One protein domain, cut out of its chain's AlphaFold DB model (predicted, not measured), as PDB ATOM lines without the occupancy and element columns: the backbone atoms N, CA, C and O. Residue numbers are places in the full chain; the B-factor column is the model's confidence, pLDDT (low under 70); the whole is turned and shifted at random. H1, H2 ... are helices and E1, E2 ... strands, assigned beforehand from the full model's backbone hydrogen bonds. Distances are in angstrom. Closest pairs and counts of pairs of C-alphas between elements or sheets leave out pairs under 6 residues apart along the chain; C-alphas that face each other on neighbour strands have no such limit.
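Overview. This is residues 361 to 472 of the 1271 residues of the protein "Probable serine/threonine-protein kinase pkwA" of Streptomyces leeuwenhoekii (UniProt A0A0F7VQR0). A small antiparallel hairpin, E1 and E2, lies at one side of a cluster of crossed helices, its turn at residues 422 to 428 pointing away from them. H2 is in the middle of the cluster, with H3 and H4 packed on it; H1 and H5 pair at one end, and H6, the longest helix, crosses H3 and leads towards the other end, where a short tail folds back to E3. The printed part has 112 residues, with six named helices and three named strands in the order H1 H2 H3 H4 E1 E2 H5 H6 E3, and its class is mostly helix. It is compact, with a radius of gyration of the C-alphas of 13.9 A and spans of 43 by 35 by 24 A.

Along the chain. E1 is residues 418 to 421, beginning at C-alpha 418 (28.590, -41.293, 50.647), and E2 is residues 429 to 432. H5 is residues 434 to 441, and H6 is residues 446 to 462, 24.8 A long. H1 is residues 361 to 370, 14.2 A, beginning at C-alpha 361 (33.011, -36.359, 60.306). H2 is residues 373 to 382, 14.1 A; H3 is residues 390 to 400, 14.9 A; H4 is residues 406 to 413. E3 is residues 470 to 472, ending at C-alpha 472 (12.308, -36.609, 34.953).

Arrangement. E1 and E2 form a hairpin, antiparallel at 149 degrees, with N 419 and O 431 2.8 A apart and N 429 and O 421 3.0 A apart, both within hydrogen-bond range. The closest C-alphas of E2 and H3, those of Leu 430 and Val 390, are 7.8 A apart. H2 is the hub. It touches H4 at a steep tilt of 57 degrees, closest at the C-alphas of Ala 375 and Asp 408, 4.5 A. It touches H3 at 68 degrees, only just steep, closest at the C-alphas of Ala 382 and Leu 393, 7.2 A. H6 touches H2 with residues 448 to 452 alone, closest at the C-alphas of Asp 448 and Leu 381, 6.4 A. H6 touches H3 about perpendicular, at 76 degrees, closest at the C-alphas of Ala 455 and Arg 399, 5.1 A. H2 and H5 only just touch, with 3 pairs of C-alphas within 8 A, the closest being Val 380 and Leu 440 at 5.4 A. H5 touches H1 the same way at 37 degrees, only just steep, closest at the C-alphas of Ala 435 and Ala 361, 5.2 A. E3 pairs with no named strand. Every O i to N i+4 pair is within hydrogen-bond range in H1, H2, H3, H4 and H5, and 12 of 13 are in H6.

Size, cuts and confidence. The C-alphas farthest apart, those of Ala 362 and His 465, are 43.0 A apart. The printed part has no cut and no long link. Its mean pLDDT is 73.0; residues 421 to 429 and 453 to 472 are among the 36 under 70.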
ATOM      1  N   ALA A 361      32.651 -37.766  60.133       75.56
ATOM      2  CA  ALA A 361      33.011 -36.359  60.306       75.56
ATOM      3  C   ALA A 361      34.512 -36.116  60.057       75.56
ATOM      4  O   ALA A 361      34.867 -35.241  59.270       75.56
ATOM      5  N   ALA A 362      35.393 -36.923  60.663       78.44
ATOM      6  CA  ALA A 362      36.840 -36.827  60.467       78.44
ATOM      7  C   ALA A 362      37.255 -37.116  59.011       78.44
ATOM      8  O   ALA A 362      38.158 -36.457  58.494       78.44
ATOM      9  N   MET A 363      36.563 -38.038  58.329       79.94
ATOM     10  CA  MET A 363      36.740 -38.280  56.893       79.94
ATOM     11  C   MET A 363      36.311 -37.069  56.054       79.94
ATOM     12  O   MET A 363      37.059 -36.664  55.165       79.94
ATOM     13  N   ALA A 364      35.171 -36.435  56.354       84.19
ATOM     14  CA  ALA A 364      34.731 -35.222  55.654       84.19
ATOM     15  C   ALA A 364      35.712 -34.057  55.854       84.19
ATOM     16  O   ALA A 364      36.059 -33.354  54.907       84.19
ATOM     17  N   ASP A 365      36.225 -33.899  57.073       82.62
ATOM     18  CA  ASP A 365      37.249 -32.913  57.405       82.62
ATOM     19  C   ASP A 365      38.588 -33.180  56.692       82.62
ATOM     20  O   ASP A 365      39.233 -32.251  56.200       82.62
ATOM     21  N   ALA A 366      39.010 -34.444  56.585       81.00
ATOM     22  CA  ALA A 366      40.194 -34.831  55.817       81.00
ATOM     23  C   ALA A 366      39.997 -34.645  54.301       81.00
ATOM     24  O   ALA A 366      40.934 -34.244  53.607       81.00
ATOM     25  N   PHE A 367      38.788 -34.880  53.786       85.06
ATOM     26  CA  PHE A 367      38.436 -34.650  52.387       85.06
ATOM     27  C   PHE A 367      38.507 -33.161  52.034       85.06
ATOM     28  O   PHE A 367      39.261 -32.795  51.134       85.06
ATOM     29  N   VAL A 368      37.831 -32.288  52.794       87.44
ATOM     30  CA  VAL A 368      37.855 -30.825  52.579       87.44
ATOM     31  C   VAL A 368      39.284 -30.258  52.641       87.44
ATOM     32  O   VAL A 368      39.601 -29.335  51.896       87.44
ATOM     33  N   ARG A 369      40.170 -30.831  53.470       82.12
ATOM     34  CA  ARG A 369      41.583 -30.411  53.571       82.12
ATOM     35  C   ARG A 369      42.532 -30.986  52.512       82.12
ATOM     36  O   ARG A 369      43.625 -30.445  52.372       82.12
ATOM     37  N   THR A 370      42.201 -32.089  51.832       77.31
ATOM     38  CA  THR A 370      43.184 -32.827  50.997       77.31
ATOM     39  C   THR A 370      42.714 -33.229  49.600       77.31
ATOM     40  O   THR A 370      43.537 -33.662  48.794       77.31
ATOM     41  N   ALA A 371      41.422 -33.126  49.289       82.88
ATOM     42  CA  ALA A 371      40.922 -33.319  47.933       82.88
ATOM     43  C   ALA A 371      41.139 -32.045  47.084       82.88
ATOM     44  O   ALA A 371      41.213 -30.943  47.633       82.88
ATOM     45  N   PRO A 372      41.221 -32.150  45.743       86.31
ATOM     46  CA  PRO A 372      41.299 -30.984  44.868       86.31
ATOM     47  C   PRO A 372      40.121 -30.022  45.108       86.31
ATOM     48  O   PRO A 372      38.989 -30.499  45.232       86.31
ATOM     49  N   PRO A 373      40.318 -28.687  45.086       87.19
ATOM     50  CA  PRO A 373      39.236 -27.722  45.322       87.19
ATOM     51  C   PRO A 373      38.013 -27.931  44.418       87.19
ATOM     52  O   PRO A 373      36.883 -27.776  44.867       87.19
ATOM     53  N   ALA A 374      38.236 -28.371  43.178       84.75
ATOM     54  CA  ALA A 374      37.212 -28.787  42.219       84.75
ATOM     55  C   ALA A 374      36.308 -29.929  42.746       84.75
ATOM     56  O   ALA A 374      35.083 -29.853  42.652       84.75
ATOM     57  N   ALA A 375      36.897 -30.962  43.358       86.38
ATOM     58  CA  ALA A 375      36.172 -32.089  43.950       86.38
ATOM     59  C   ALA A 375      35.447 -31.683  45.242       86.38
ATOM     60  O   ALA A 375      34.277 -32.019  45.428       86.38
ATOM     61  N   VAL A 376      36.104 -30.899  46.108       90.25
ATOM     62  CA  VAL A 376      35.480 -30.341  47.323       90.25
ATOM     63  C   VAL A 376      34.261 -29.496  46.952       90.25
ATOM     64  O   VAL A 376      33.180 -29.684  47.509       90.25
ATOM     65  N   ARG A 377      34.392 -28.623  45.948       90.62
ATOM     66  CA  ARG A 377      33.310 -27.765  45.459       90.62
ATOM     67  C   ARG A 377      32.131 -28.570  44.909       90.62
ATOM     68  O   ARG A 377      30.987 -28.249  45.228       90.62
ATOM     69  N   LEU A 378      32.401 -29.629  44.145       89.69
ATOM     70  CA  LEU A 378      31.376 -30.534  43.621       89.69
ATOM     71  C   LEU A 378      30.640 -31.288  44.744       89.69
ATOM     72  O   LEU A 378      29.413 -31.372  44.701       89.69
ATOM     73  N   ALA A 379      31.348 -31.758  45.779       90.44
ATOM     74  CA  ALA A 379      30.728 -32.369  46.959       90.44
ATOM     75  C   ALA A 379      29.845 -31.377  47.738       90.44
ATOM     76  O   ALA A 379      28.723 -31.719  48.114       90.44
ATOM     77  N   VAL A 380      30.309 -30.137  47.933       90.62
ATOM     78  CA  VAL A 380      29.533 -29.077  48.600       90.62
ATOM     79  C   VAL A 380      28.252 -28.762  47.820       90.62
ATOM     80  O   VAL A 380      27.183 -28.732  48.427       90.62
ATOM     81  N   LEU A 381      28.305 -28.622  46.487       88.06
ATOM     82  CA  LEU A 381      27.088 -28.446  45.682       88.06
ATOM     83  C   LEU A 381      26.153 -29.663  45.778       88.06
ATOM     84  O   LEU A 381      24.959 -29.498  46.036       88.06
ATOM     85  N   ALA A 382      26.679 -30.882  45.626       85.94
ATOM     86  CA  ALA A 382      25.887 -32.111  45.701       85.94
ATOM     87  C   ALA A 382      25.200 -32.295  47.067       85.94
ATOM     88  O   ALA A 382      24.075 -32.781  47.123       85.94
ATOM     89  N   SER A 383      25.822 -31.843  48.164       88.19
ATOM     90  CA  SER A 383      25.278 -31.966  49.526       88.19
ATOM     91  C   SER A 383      23.948 -31.229  49.757       88.19
ATOM     92  O   SER A 383      23.267 -31.496  50.751       88.19
ATOM     93  N   THR A 384      23.551 -30.324  48.852       79.81
ATOM     94  CA  THR A 384      22.238 -29.642  48.861       79.81
ATOM     95  C   THR A 384      21.061 -30.564  48.520       79.81
ATOM     96  O   THR A 384      19.911 -30.240  48.831       79.81
ATOM     97  N   LEU A 385      21.347 -31.700  47.883       77.38
ATOM     98  CA  LEU A 385      20.392 -32.731  47.508       77.38
ATOM     99  C   LEU A 385      20.342 -33.781  48.626       77.38
ATOM    100  O   LEU A 385      21.383 -34.260  49.076       77.38
ATOM    101  N   ASN A 386      19.140 -34.160  49.069       64.69
ATOM    102  CA  ASN A 386      18.975 -35.231  50.062       64.69
ATOM    103  C   ASN A 386      19.419 -36.598  49.501       64.69
ATOM    104  O   ASN A 386      19.921 -37.445  50.236       64.69
ATOM    105  N   SER A 387      19.226 -36.789  48.197       67.25
ATOM    106  CA  SER A 387      19.550 -37.992  47.434       67.25
ATOM    107  C   SER A 387      19.784 -37.624  45.966       67.25
ATOM    108  O   SER A 387      19.126 -36.715  45.457       67.25
ATOM    109  N   PHE A 388      20.706 -38.303  45.280       69.19
ATOM    110  CA  PHE A 388      21.066 -38.017  43.885       69.19
ATOM    111  C   PHE A 388      21.654 -39.239  43.163       69.19
ATOM    112  O   PHE A 388      22.142 -40.167  43.802       69.19
ATOM    113  N   THR A 389      21.650 -39.239  41.827       71.25
ATOM    114  CA  THR A 389      22.317 -40.273  41.009       71.25
ATOM    115  C   THR A 389      23.601 -39.739  40.361       71.25
ATOM    116  O   THR A 389      23.818 -38.528  40.268       71.25
ATOM    117  N   VAL A 390      24.484 -40.629  39.890       73.31
ATOM    118  CA  VAL A 390      25.744 -40.228  39.226       73.31
ATOM    119  C   VAL A 390      25.510 -39.348  37.979       73.31
ATOM    120  O   VAL A 390      26.245 -38.371  37.810       73.31
ATOM    121  N   PRO A 391      24.483 -39.584  37.136       69.81
ATOM    122  CA  PRO A 391      24.103 -38.641  36.083       69.81
ATOM    123  C   PRO A 391      23.774 -37.218  36.570       69.81
ATOM    124  O   PRO A 391      24.170 -36.262  35.905       69.81
ATOM    125  N   MET A 392      23.165 -37.025  37.749       70.94
ATOM    126  CA  MET A 392      22.972 -35.670  38.304       70.94
ATOM    127  C   MET A 392      24.305 -34.975  38.603       70.94
ATOM    128  O   MET A 392      24.437 -33.769  38.395       70.94
ATOM    129  N   LEU A 393      25.317 -35.722  39.052       76.25
ATOM    130  CA  LEU A 393      26.659 -35.177  39.272       76.25
ATOM    131  C   LEU A 393      27.355 -34.818  37.948       76.25
ATOM    132  O   LEU A 393      28.063 -33.811  37.895       76.25
ATOM    133  N   LYS A 394      27.110 -35.580  36.866       74.50
ATOM    134  CA  LYS A 394      27.528 -35.208  35.497       74.50
ATOM    135  C   LYS A 394      26.868 -33.880  35.070       74.50
ATOM    136  O   LYS A 394      27.574 -32.996  34.593       74.50
ATOM    137  N   VAL A 395      25.577 -33.673  35.359       72.94
ATOM    138  CA  VAL A 395      24.867 -32.400  35.094       72.94
ATOM    139  C   VAL A 395      25.388 -31.235  35.950       72.94
ATOM    140  O   VAL A 395      25.593 -30.146  35.418       72.94
ATOM    141  N   LEU A 396      25.655 -31.431  37.250       76.12
ATOM    142  CA  LEU A 396      26.255 -30.387  38.100       76.12
ATOM    143  C   LEU A 396      27.638 -29.969  37.591       76.12
ATOM    144  O   LEU A 396      27.913 -28.777  37.469       76.12
ATOM    145  N   ARG A 397      28.482 -30.933  37.219       84.56
ATOM    146  CA  ARG A 397      29.740 -30.672  36.512       84.56
ATOM    147  C   ARG A 397      29.499 -29.848  35.242       84.56
ATOM    148  O   ARG A 397      30.085 -28.791  35.077       84.56
ATOM    149  N   GLU A 398      28.610 -30.285  34.360       74.81
ATOM    150  CA  GLU A 398      28.455 -29.685  33.026       74.81
ATOM    151  C   GLU A 398      27.725 -28.330  33.012       74.81
ATOM    152  O   GLU A 398      27.896 -27.568  32.060       74.81
ATOM    153  N   ARG A 399      26.928 -28.005  34.040       74.19
ATOM    154  CA  ARG A 399      26.105 -26.779  34.093       74.19
ATOM    155  C   ARG A 399      26.366 -25.848  35.283       74.19
ATOM    156  O   ARG A 399      25.970 -24.690  35.207       74.19
ATOM    157  N   ALA A 400      27.012 -26.311  36.356       77.69
ATOM    158  CA  ALA A 400      27.365 -25.487  37.521       77.69
ATOM    159  C   ALA A 400      28.880 -25.323  37.731       77.69
ATOM    160  O   ALA A 400      29.288 -24.282  38.240       77.69
ATOM    161  N   LEU A 401      29.693 -26.321  37.365       82.94
ATOM    162  CA  LEU A 401      31.147 -26.355  37.602       82.94
ATOM    163  C   LEU A 401      31.914 -26.893  36.369       82.94
ATOM    164  O   LEU A 401      32.566 -27.941  36.471       82.94
ATOM    165  N   PRO A 402      31.820 -26.252  35.184       73.75
ATOM    166  CA  PRO A 402      32.364 -26.779  33.922       73.75
ATOM    167  C   PRO A 402      33.890 -26.977  33.922       73.75
ATOM    168  O   PRO A 402      34.421 -27.704  33.081       73.75
ATOM    169  N   GLU A 403      34.603 -26.374  34.872       70.56
ATOM    170  CA  GLU A 403      36.023 -26.603  35.141       70.56
ATOM    171  C   GLU A 403      36.333 -27.978  35.773       70.56
ATOM    172  O   GLU A 403      37.479 -28.436  35.711       70.56
ATOM    173  N   THR A 404      35.335 -28.651  36.364       73.88
ATOM    174  CA  THR A 404      35.508 -29.948  37.038       73.88
ATOM    175  C   THR A 404      35.636 -31.108  36.042       73.88
ATOM    176  O   THR A 404      34.870 -31.280  35.084       73.88
ATOM    177  N   ARG A 405      36.642 -31.952  36.267       73.44
ATOM    178  CA  ARG A 405      36.974 -33.096  35.409       73.44
ATOM    179  C   ARG A 405      36.294 -34.363  35.929       73.44
ATOM    180  O   ARG A 405      35.932 -34.455  37.100       73.44
ATOM    181  N   LEU A 406      36.198 -35.400  35.091       69.56
ATOM    182  CA  LEU A 406      35.719 -36.724  35.531       69.56
ATOM    183  C   LEU A 406      36.554 -37.297  36.692       69.56
ATOM    184  O   LEU A 406      36.018 -38.016  37.528       69.56
ATOM    185  N   SER A 407      37.834 -36.914  36.803       69.38
ATOM    186  CA  SER A 407      38.683 -37.248  37.954       69.38
ATOM    187  C   SER A 407      38.190 -36.689  39.283       69.38
ATOM    188  O   SER A 407      38.458 -37.269  40.328       69.38
ATOM    189  N   ASP A 408      37.508 -35.552  39.247       81.19
ATOM    190  CA  ASP A 408      37.169 -34.778  40.436       81.19
ATOM    191  C   ASP A 408      35.789 -35.221  40.943       81.19
ATOM    192  O   ASP A 408      35.560 -35.312  42.144       81.19
ATOM    193  N   LEU A 409      34.921 -35.658  40.022       79.06
ATOM    194  CA  LEU A 409      33.754 -36.492  40.310       79.06
ATOM    195  C   LEU A 409      34.157 -37.857  40.904       79.06
ATOM    196  O   LEU A 409      33.601 -38.272  41.919       79.06
ATOM    197  N   ALA A 410      35.159 -38.531  40.336       74.19
ATOM    198  CA  ALA A 410      35.650 -39.804  40.869       74.19
ATOM    199  C   ALA A 410      36.266 -39.674  42.279       74.19
ATOM    200  O   ALA A 410      36.090 -40.565  43.109       74.19
ATOM    201  N   GLU A 411      36.923 -38.549  42.580       80.38
ATOM    202  CA  GLU A 411      37.406 -38.211  43.926       80.38
ATOM    203  C   GLU A 411      36.247 -38.084  44.937       80.38
ATOM    204  O   GLU A 411      36.337 -38.632  46.034       80.38
ATOM    205  N   VAL A 412      35.128 -37.442  44.564       83.44
ATOM    206  CA  VAL A 412      33.919 -37.368  45.415       83.44
ATOM    207  C   VAL A 412      33.317 -38.755  45.650       83.44
ATOM    208  O   VAL A 412      32.969 -39.077  46.787       83.44
ATOM    209  N   LEU A 413      33.220 -39.601  44.620       76.62
ATOM    210  CA  LEU A 413      32.677 -40.959  44.764       76.62
ATOM    211  C   LEU A 413      33.580 -41.869  45.619       76.62
ATOM    212  O   LEU A 413      33.076 -42.662  46.409       76.62
ATOM    213  N   SER A 414      34.902 -41.706  45.522       70.56
ATOM    214  CA  SER A 414      35.899 -42.497  46.267       70.56
ATOM    215  C   SER A 414      36.175 -41.975  47.688       70.56
ATOM    216  O   SER A 414      37.033 -42.506  48.388       70.56
ATOM    217  N   SER A 415      35.481 -40.916  48.117       77.62
ATOM    218  CA  SER A 415      35.783 -40.150  49.337       77.62
ATOM    219  C   SER A 415      35.419 -40.831  50.664       77.62
ATOM    220  O   SER A 415      35.835 -40.362  51.721       77.62
ATOM    221  N   GLY A 416      34.595 -41.885  50.632       74.19
ATOM    222  CA  GLY A 416      34.020 -42.509  51.833       74.19
ATOM    223  C   GLY A 416      32.914 -41.692  52.524       74.19
ATOM    224  O   GLY A 416      32.411 -42.110  53.563       74.19
ATOM    225  N   LEU A 417      32.505 -40.544  51.966       82.62
ATOM    226  CA  LEU A 417      31.489 -39.664  52.569       82.62
ATOM    227  C   LEU A 417      30.042 -40.059  52.239       82.62
ATOM    228  O   LEU A 417      29.103 -39.542  52.857       82.62
ATOM    229  N   LEU A 418      29.870 -40.940  51.251       82.50
ATOM    230  CA  LEU A 418      28.590 -41.293  50.647       82.50
ATOM    231  C   LEU A 418      28.038 -42.621  51.175       82.50
ATOM    232  O   LEU A 418      28.744 -43.623  51.250       82.50
ATOM    233  N   THR A 419      26.739 -42.632  51.455       77.25
ATOM    234  CA  THR A 419      25.911 -43.837  51.575       77.25
ATOM    235  C   THR A 419      25.261 -44.160  50.233       77.25
ATOM    236  O   THR A 419      25.030 -43.266  49.416       77.25
ATOM    237  N   VAL A 420      24.903 -45.427  50.024       72.06
ATOM    238  CA  VAL A 420      24.287 -45.898  48.779       72.06
ATOM    239  C   VAL A 420      23.065 -46.749  49.095       72.06
ATOM    240  O   VAL A 420      23.151 -47.650  49.925       72.06
ATOM    241  N   SER A 421      21.968 -46.507  48.381       67.88
ATOM    242  CA  SER A 421      20.848 -47.442  48.269       67.88
ATOM    243  C   SER A 421      20.748 -47.992  46.842       67.88
ATOM    244  O   SER A 421      21.037 -47.291  45.867       67.88
ATOM    245  N   ARG A 422      20.345 -49.258  46.715       59.06
ATOM    246  CA  ARG A 422      20.060 -49.937  45.444       59.06
ATOM    247  C   ARG A 422      18.791 -50.768  45.600       59.06
ATOM    248  O   ARG A 422      18.754 -51.667  46.433       59.06
ATOM    249  N   GLU A 423      17.805 -50.507  44.751       51.75
ATOM    250  CA  GLU A 423      16.643 -51.375  44.548       51.75
ATOM    251  C   GLU A 423      16.781 -52.109  43.206       51.75
ATOM    252  O   GLU A 423      17.374 -51.594  42.251       51.75
ATOM    253  N   THR A 424      16.274 -53.339  43.135       42.50
ATOM    254  CA  THR A 424      16.509 -54.246  42.005       42.50
ATOM    255  C   THR A 424      15.864 -53.720  40.719       42.50
ATOM    256  O   THR A 424      14.654 -53.811  40.549       42.50
ATOM    257  N   GLY A 425      16.684 -53.197  39.800       44.19
ATOM    258  CA  GLY A 425      16.244 -52.655  38.506       44.19
ATOM    259  C   GLY A 425      16.334 -51.128  38.360       44.19
ATOM    260  O   GLY A 425      16.016 -50.620  37.288       44.19
ATOM    261  N   HIS A 426      16.791 -50.402  39.386       52.41
ATOM    262  CA  HIS A 426      16.865 -48.932  39.395       52.41
ATOM    263  C   HIS A 426      18.321 -48.413  39.454       52.41
ATOM    264  O   HIS A 426      19.232 -49.136  39.866       52.41
ATOM    265  N   GLU A 427      18.567 -47.157  39.041       55.91
ATOM    266  CA  GLU A 427      19.891 -46.520  39.198       55.91
ATOM    267  C   GLU A 427      20.281 -46.415  40.691       55.91
ATOM    268  O   GLU A 427      19.415 -46.175  41.536       55.91
ATOM    269  N   PRO A 428      21.575 -46.560  41.050       62.28
ATOM    270  CA  PRO A 428      22.022 -46.440  42.435       62.28
ATOM    271  C   PRO A 428      21.815 -45.018  42.964       62.28
ATOM    272  O   PRO A 428      22.324 -44.045  42.397       62.28
ATOM    273  N   VAL A 429      21.114 -44.912  44.093       69.88
ATOM    274  CA  VAL A 429      20.836 -43.640  44.761       69.88
ATOM    275  C   VAL A 429      21.923 -43.373  45.795       69.88
ATOM    276  O   VAL A 429      22.145 -44.166  46.711       69.88
ATOM    277  N   LEU A 430      22.602 -42.242  45.642       77.94
ATOM    278  CA  LEU A 430      23.642 -41.750  46.536       77.94
ATOM    279  C   LEU A 430      23.053 -40.731  47.513       77.94
ATOM    280  O   LEU A 430      22.197 -39.925  47.149       77.94
ATOM    281  N   GLY A 431      23.566 -40.727  48.737       81.25
ATOM    282  CA  GLY A 431      23.364 -39.665  49.724       81.25
ATOM    283  C   GLY A 431      24.649 -39.461  50.523       81.25
ATOM    284  O   GLY A 431      25.544 -40.300  50.470       81.25
ATOM    285  N   PHE A 432      24.772 -38.363  51.263       84.06
ATOM    286  CA  PHE A 432      25.882 -38.189  52.208       84.06
ATOM    287  C   PHE A 432      25.514 -38.786  53.572       84.06
ATOM    288  O   PHE A 432      24.361 -38.705  53.993       84.06
ATOM    289  N   THR A 433      26.491 -39.332  54.306       86.12
ATOM    290  CA  THR A 433      26.278 -39.611  55.741       86.12
ATOM    291  C   THR A 433      25.930 -38.305  56.461       86.12
ATOM    292  O   THR A 433      26.516 -37.268  56.149       86.12
ATOM    293  N   ALA A 434      25.020 -38.326  57.442       82.06
ATOM    294  CA  ALA A 434      24.545 -37.099  58.099       82.06
ATOM    295  C   ALA A 434      25.691 -36.219  58.643       82.06
ATOM    296  O   ALA A 434      25.700 -35.010  58.433       82.06
ATOM    297  N   ALA A 435      26.711 -36.836  59.253       83.12
ATOM    298  CA  ALA A 435      27.889 -36.138  59.767       83.12
ATOM    299  C   ALA A 435      28.787 -35.541  58.660       83.12
ATOM    300  O   ALA A 435      29.338 -34.453  58.837       83.12
ATOM    301  N   ALA A 436      28.921 -36.206  57.506       84.88
ATOM    302  CA  ALA A 436      29.638 -35.639  56.363       84.88
ATOM    303  C   ALA A 436      28.829 -34.532  55.671       84.88
ATOM    304  O   ALA A 436      29.400 -33.519  55.267       84.88
ATOM    305  N   GLN A 437      27.505 -34.690  55.571       86.75
ATOM    306  CA  GLN A 437      26.609 -33.687  55.000       86.75
ATOM    307  C   GLN A 437      26.627 -32.402  55.835       86.75
ATOM    308  O   GLN A 437      26.822 -31.324  55.280       86.75
ATOM    309  N   GLU A 438      26.524 -32.514  57.163       84.81
ATOM    310  CA  GLU A 438      26.617 -31.371  58.073       84.81
ATOM    311  C   GLU A 438      27.981 -30.671  57.958       84.81
ATOM    312  O   GLU A 438      28.041 -29.442  57.878       84.81
ATOM    313  N   ARG A 439      29.087 -31.430  57.863       88.50
ATOM    314  CA  ARG A 439      30.421 -30.849  57.649       88.50
ATOM    315  C   ARG A 439      30.518 -30.110  56.312       88.50
ATOM    316  O   ARG A 439      31.092 -29.024  56.294       88.50
ATOM    317  N   LEU A 440      29.966 -30.649  55.224       88.62
ATOM    318  CA  LEU A 440      29.961 -30.002  53.902       88.62
ATOM    319  C   LEU A 440      29.033 -28.775  53.850       88.62
ATOM    320  O   LEU A 440      29.373 -27.786  53.205       88.62
ATOM    321  N   HIS A 441      27.913 -28.781  54.582       86.44
ATOM    322  CA  HIS A 441      27.003 -27.628  54.696       86.44
ATOM    323  C   HIS A 441      27.654 -26.402  55.350       86.44
ATOM    324  O   HIS A 441      27.216 -25.285  55.089       86.44
ATOM    325  N   ARG A 442      28.730 -26.567  56.132       87.12
ATOM    326  CA  ARG A 442      29.501 -25.436  56.689       87.12
ATOM    327  C   ARG A 442      30.271 -24.643  55.620       87.12
ATOM    328  O   ARG A 442      30.570 -23.478  55.850       87.12
ATOM    329  N   GLU A 443      30.534 -25.240  54.455       84.19
ATOM    330  CA  GLU A 443      31.181 -24.597  53.296       84.19
ATOM    331  C   GLU A 443      30.158 -24.073  52.254       84.19
ATOM    332  O   GLU A 443      30.533 -23.550  51.203       84.19
ATOM    333  N   LEU A 444      28.853 -24.256  52.498       85.06
ATOM    334  CA  LEU A 444      27.781 -23.990  51.535       85.06
ATOM    335  C   LEU A 444      27.233 -22.561  51.671       85.06
ATOM    336  O   LEU A 444      26.774 -22.155  52.739       85.06
ATOM    337  N   THR A 445      27.168 -21.807  50.569       83.56
ATOM    338  CA  THR A 445      26.581 -20.453  50.566       83.56
ATOM    339  C   THR A 445      25.165 -20.410  49.973       83.56
ATOM    340  O   THR A 445      24.741 -21.292  49.223       83.56
ATOM    341  N   ARG A 446      24.413 -19.322  50.221       72.94
ATOM    342  CA  ARG A 446      23.104 -19.087  49.564       72.94
ATOM    343  C   ARG A 446      23.201 -18.969  48.031       72.94
ATOM    344  O   ARG A 446      22.218 -19.223  47.339       72.94
ATOM    345  N   ARG A 447      24.374 -18.601  47.491       74.12
ATOM    346  CA  ARG A 447      24.647 -18.569  46.042       74.12
ATOM    347  C   ARG A 447      24.695 -19.983  45.449       74.12
ATOM    348  O   ARG A 447      24.302 -20.175  44.303       74.12
ATOM    349  N   ASP A 448      25.099 -20.961  46.250       77.06
ATOM    350  CA  ASP A 448      25.407 -22.323  45.812       77.06
ATOM    351  C   ASP A 448      24.159 -23.202  45.732       77.06
ATOM    352  O   ASP A 448      23.934 -23.861  44.718       77.06
ATOM    353  N   ALA A 449      23.280 -23.107  46.736       70.94
ATOM    354  CA  ALA A 449      21.941 -23.701  46.684       70.94
ATOM    355  C   ALA A 449      21.141 -23.201  45.463       70.94
ATOM    356  O   ALA A 449      20.400 -23.959  44.837       70.94
ATOM    357  N   ARG A 450      21.346 -21.935  45.068       69.38
ATOM    358  CA  ARG A 450      20.831 -21.395  43.803       69.38
ATOM    359  C   ARG A 450      21.473 -22.036  42.586       69.38
ATOM    360  O   ARG A 450      20.751 -22.384  41.657       69.38
ATOM    361  N   LEU A 451      22.801 -22.111  42.550       74.81
ATOM    362  CA  LEU A 451      23.530 -22.556  41.369       74.81
ATOM    363  C   LEU A 451      23.123 -23.987  40.987       74.81
ATOM    364  O   LEU A 451      22.870 -24.252  39.816       74.81
ATOM    365  N   VAL A 452      22.933 -24.858  41.984       72.00
ATOM    366  CA  VAL A 452      22.351 -26.202  41.821       72.00
ATOM    367  C   VAL A 452      20.952 -26.145  41.198       72.00
ATOM    368  O   VAL A 452      20.707 -26.791  40.180       72.00
ATOM    369  N   HIS A 453      20.042 -25.341  41.762       66.94
ATOM    370  CA  HIS A 453      18.676 -25.194  41.244       66.94
ATOM    371  C   HIS A 453      18.658 -24.680  39.794       66.94
ATOM    372  O   HIS A 453      17.928 -25.211  38.956       66.94
ATOM    373  N   GLN A 454      19.445 -23.647  39.483       66.94
ATOM    374  CA  GLN A 454      19.508 -23.045  38.148       66.94
ATOM    375  C   GLN A 454      20.121 -24.003  37.122       66.94
ATOM    376  O   GLN A 454      19.560 -24.153  36.039       66.94
ATOM    377  N   ALA A 455      21.202 -24.704  37.477       67.50
ATOM    378  CA  ALA A 455      21.832 -25.705  36.621       67.50
ATOM    379  C   ALA A 455      20.867 -26.845  36.261       67.50
ATOM    380  O   ALA A 455      20.753 -27.195  35.087       67.50
ATOM    381  N   MET A 456      20.122 -27.370  37.243       66.12
ATOM    382  CA  MET A 456      19.117 -28.415  37.013       66.12
ATOM    383  C   MET A 456      17.933 -27.907  36.179       66.12
ATOM    384  O   MET A 456      17.542 -28.560  35.216       66.12
ATOM    385  N   SER A 457      17.402 -26.719  36.491       60.66
ATOM    386  CA  SER A 457      16.262 -26.137  35.760       60.66
ATOM    387  C   SER A 457      16.599 -25.868  34.289       60.66
ATOM    388  O   SER A 457      15.825 -26.232  33.409       60.66
ATOM    389  N   ALA A 458      17.765 -25.276  34.013       59.72
ATOM    390  CA  ALA A 458      18.211 -25.000  32.647       59.72
ATOM    391  C   ALA A 458      18.500 -26.293  31.870       59.72
ATOM    392  O   ALA A 458      18.112 -26.424  30.715       59.72
ATOM    393  N   HIS A 459      19.132 -27.283  32.507       58.69
ATOM    394  CA  HIS A 459      19.423 -28.555  31.852       58.69
ATOM    395  C   HIS A 459      18.153 -29.331  31.462       58.69
ATOM    396  O   HIS A 459      18.129 -29.968  30.410       58.69
ATOM    397  N   LEU A 460      17.103 -29.259  32.287       55.34
ATOM    398  CA  LEU A 460      15.793 -29.856  32.007       55.34
ATOM    399  C   LEU A 460      15.014 -29.108  30.914       55.34
ATOM    400  O   LEU A 460      14.294 -29.747  30.151       55.34
ATOM    401  N   ALA A 461      15.167 -27.783  30.816       53.59
ATOM    402  CA  ALA A 461      14.547 -26.982  29.759       53.59
ATOM    403  C   ALA A 461      15.160 -27.260  28.373       53.59
ATOM    404  O   ALA A 461      14.429 -27.353  27.389       53.59
ATOM    405  N   ASP A 462      16.483 -27.444  28.304       51.00
ATOM    406  CA  ASP A 462      17.204 -27.655  27.041       51.00
ATOM    407  C   ASP A 462      17.026 -29.070  26.448       51.00
ATOM    408  O   ASP A 462      17.276 -29.276  25.261       51.00
ATOM    409  N   HIS A 463      16.605 -30.056  27.252       53.06
ATOM    410  CA  HIS A 463      16.464 -31.458  26.831       53.06
ATOM    411  C   HIS A 463      15.075 -32.025  27.184       53.06
ATOM    412  O   HIS A 463      14.951 -32.880  28.067       53.06
ATOM    413  N   PRO A 464      13.999 -31.591  26.502       44.53
ATOM    414  CA  PRO A 464      12.668 -32.103  26.793       44.53
ATOM    415  C   PRO A 464      12.532 -33.603  26.483       44.53
ATOM    416  O   PRO A 464      11.989 -34.336  27.301       44.53
ATOM    417  N   HIS A 465      13.045 -34.112  25.354       51.16
ATOM    418  CA  HIS A 465      12.715 -35.476  24.894       51.16
ATOM    419  C   HIS A 465      13.895 -36.270  24.283       51.16
ATOM    420  O   HIS A 465      13.798 -36.766  23.162       51.16
ATOM    421  N   ALA A 466      15.015 -36.453  25.001       44.53
ATOM    422  CA  ALA A 466      16.064 -37.386  24.554       44.53
ATOM    423  C   ALA A 466      15.612 -38.871  24.642       44.53
ATOM    424  O   ALA A 466      15.117 -39.293  25.689       44.53
ATOM    425  N   PRO A 467      15.830 -39.725  23.621       37.53
ATOM    426  CA  PRO A 467      15.329 -41.110  23.618       37.53
ATOM    427  C   PRO A 467      16.071 -42.084  24.557       37.53
ATOM    428  O   PRO A 467      15.592 -43.193  24.792       37.53
ATOM    429  N   HIS A 468      17.233 -41.701  25.100       43.19
ATOM    430  CA  HIS A 468      18.074 -42.536  25.979       43.19
ATOM    431  C   HIS A 468      18.526 -41.784  27.246       43.19
ATOM    432  O   HIS A 468      19.663 -41.927  27.697       43.19
ATOM    433  N   GLY A 469      17.657 -40.916  27.770       46.88
ATOM    434  CA  GLY A 469      17.982 -40.010  28.867       46.88
ATOM    435  C   GLY A 469      17.324 -40.317  30.209       46.88
ATOM    436  O   GLY A 469      16.423 -41.152  30.302       46.88
ATOM    437  N   ILE A 470      17.783 -39.616  31.253       46.88
ATOM    438  CA  ILE A 470      17.192 -39.688  32.601       46.88
ATOM    439  C   ILE A 470      15.752 -39.175  32.515       46.88
ATOM    440  O   ILE A 470      15.557 -37.990  32.248       46.88
ATOM    441  N   GLN A 471      14.763 -40.036  32.751       44.25
ATOM    442  CA  GLN A 471      13.362 -39.618  32.810       44.25
ATOM    443  C   GLN A 471      13.123 -38.770  34.065       44.25
ATOM    444  O   GLN A 471      13.361 -39.223  35.183       44.25
ATOM    445  N   ALA A 472      12.638 -37.544  33.881       47.28
ATOM    446  CA  ALA A 472      12.308 -36.609  34.953       47.28
ATOM    447  C   ALA A 472      10.853 -36.133  34.827       47.28
ATOM    448  O   ALA A 472      10.318 -36.057  33.725       47.28
TER     449      ALA A 472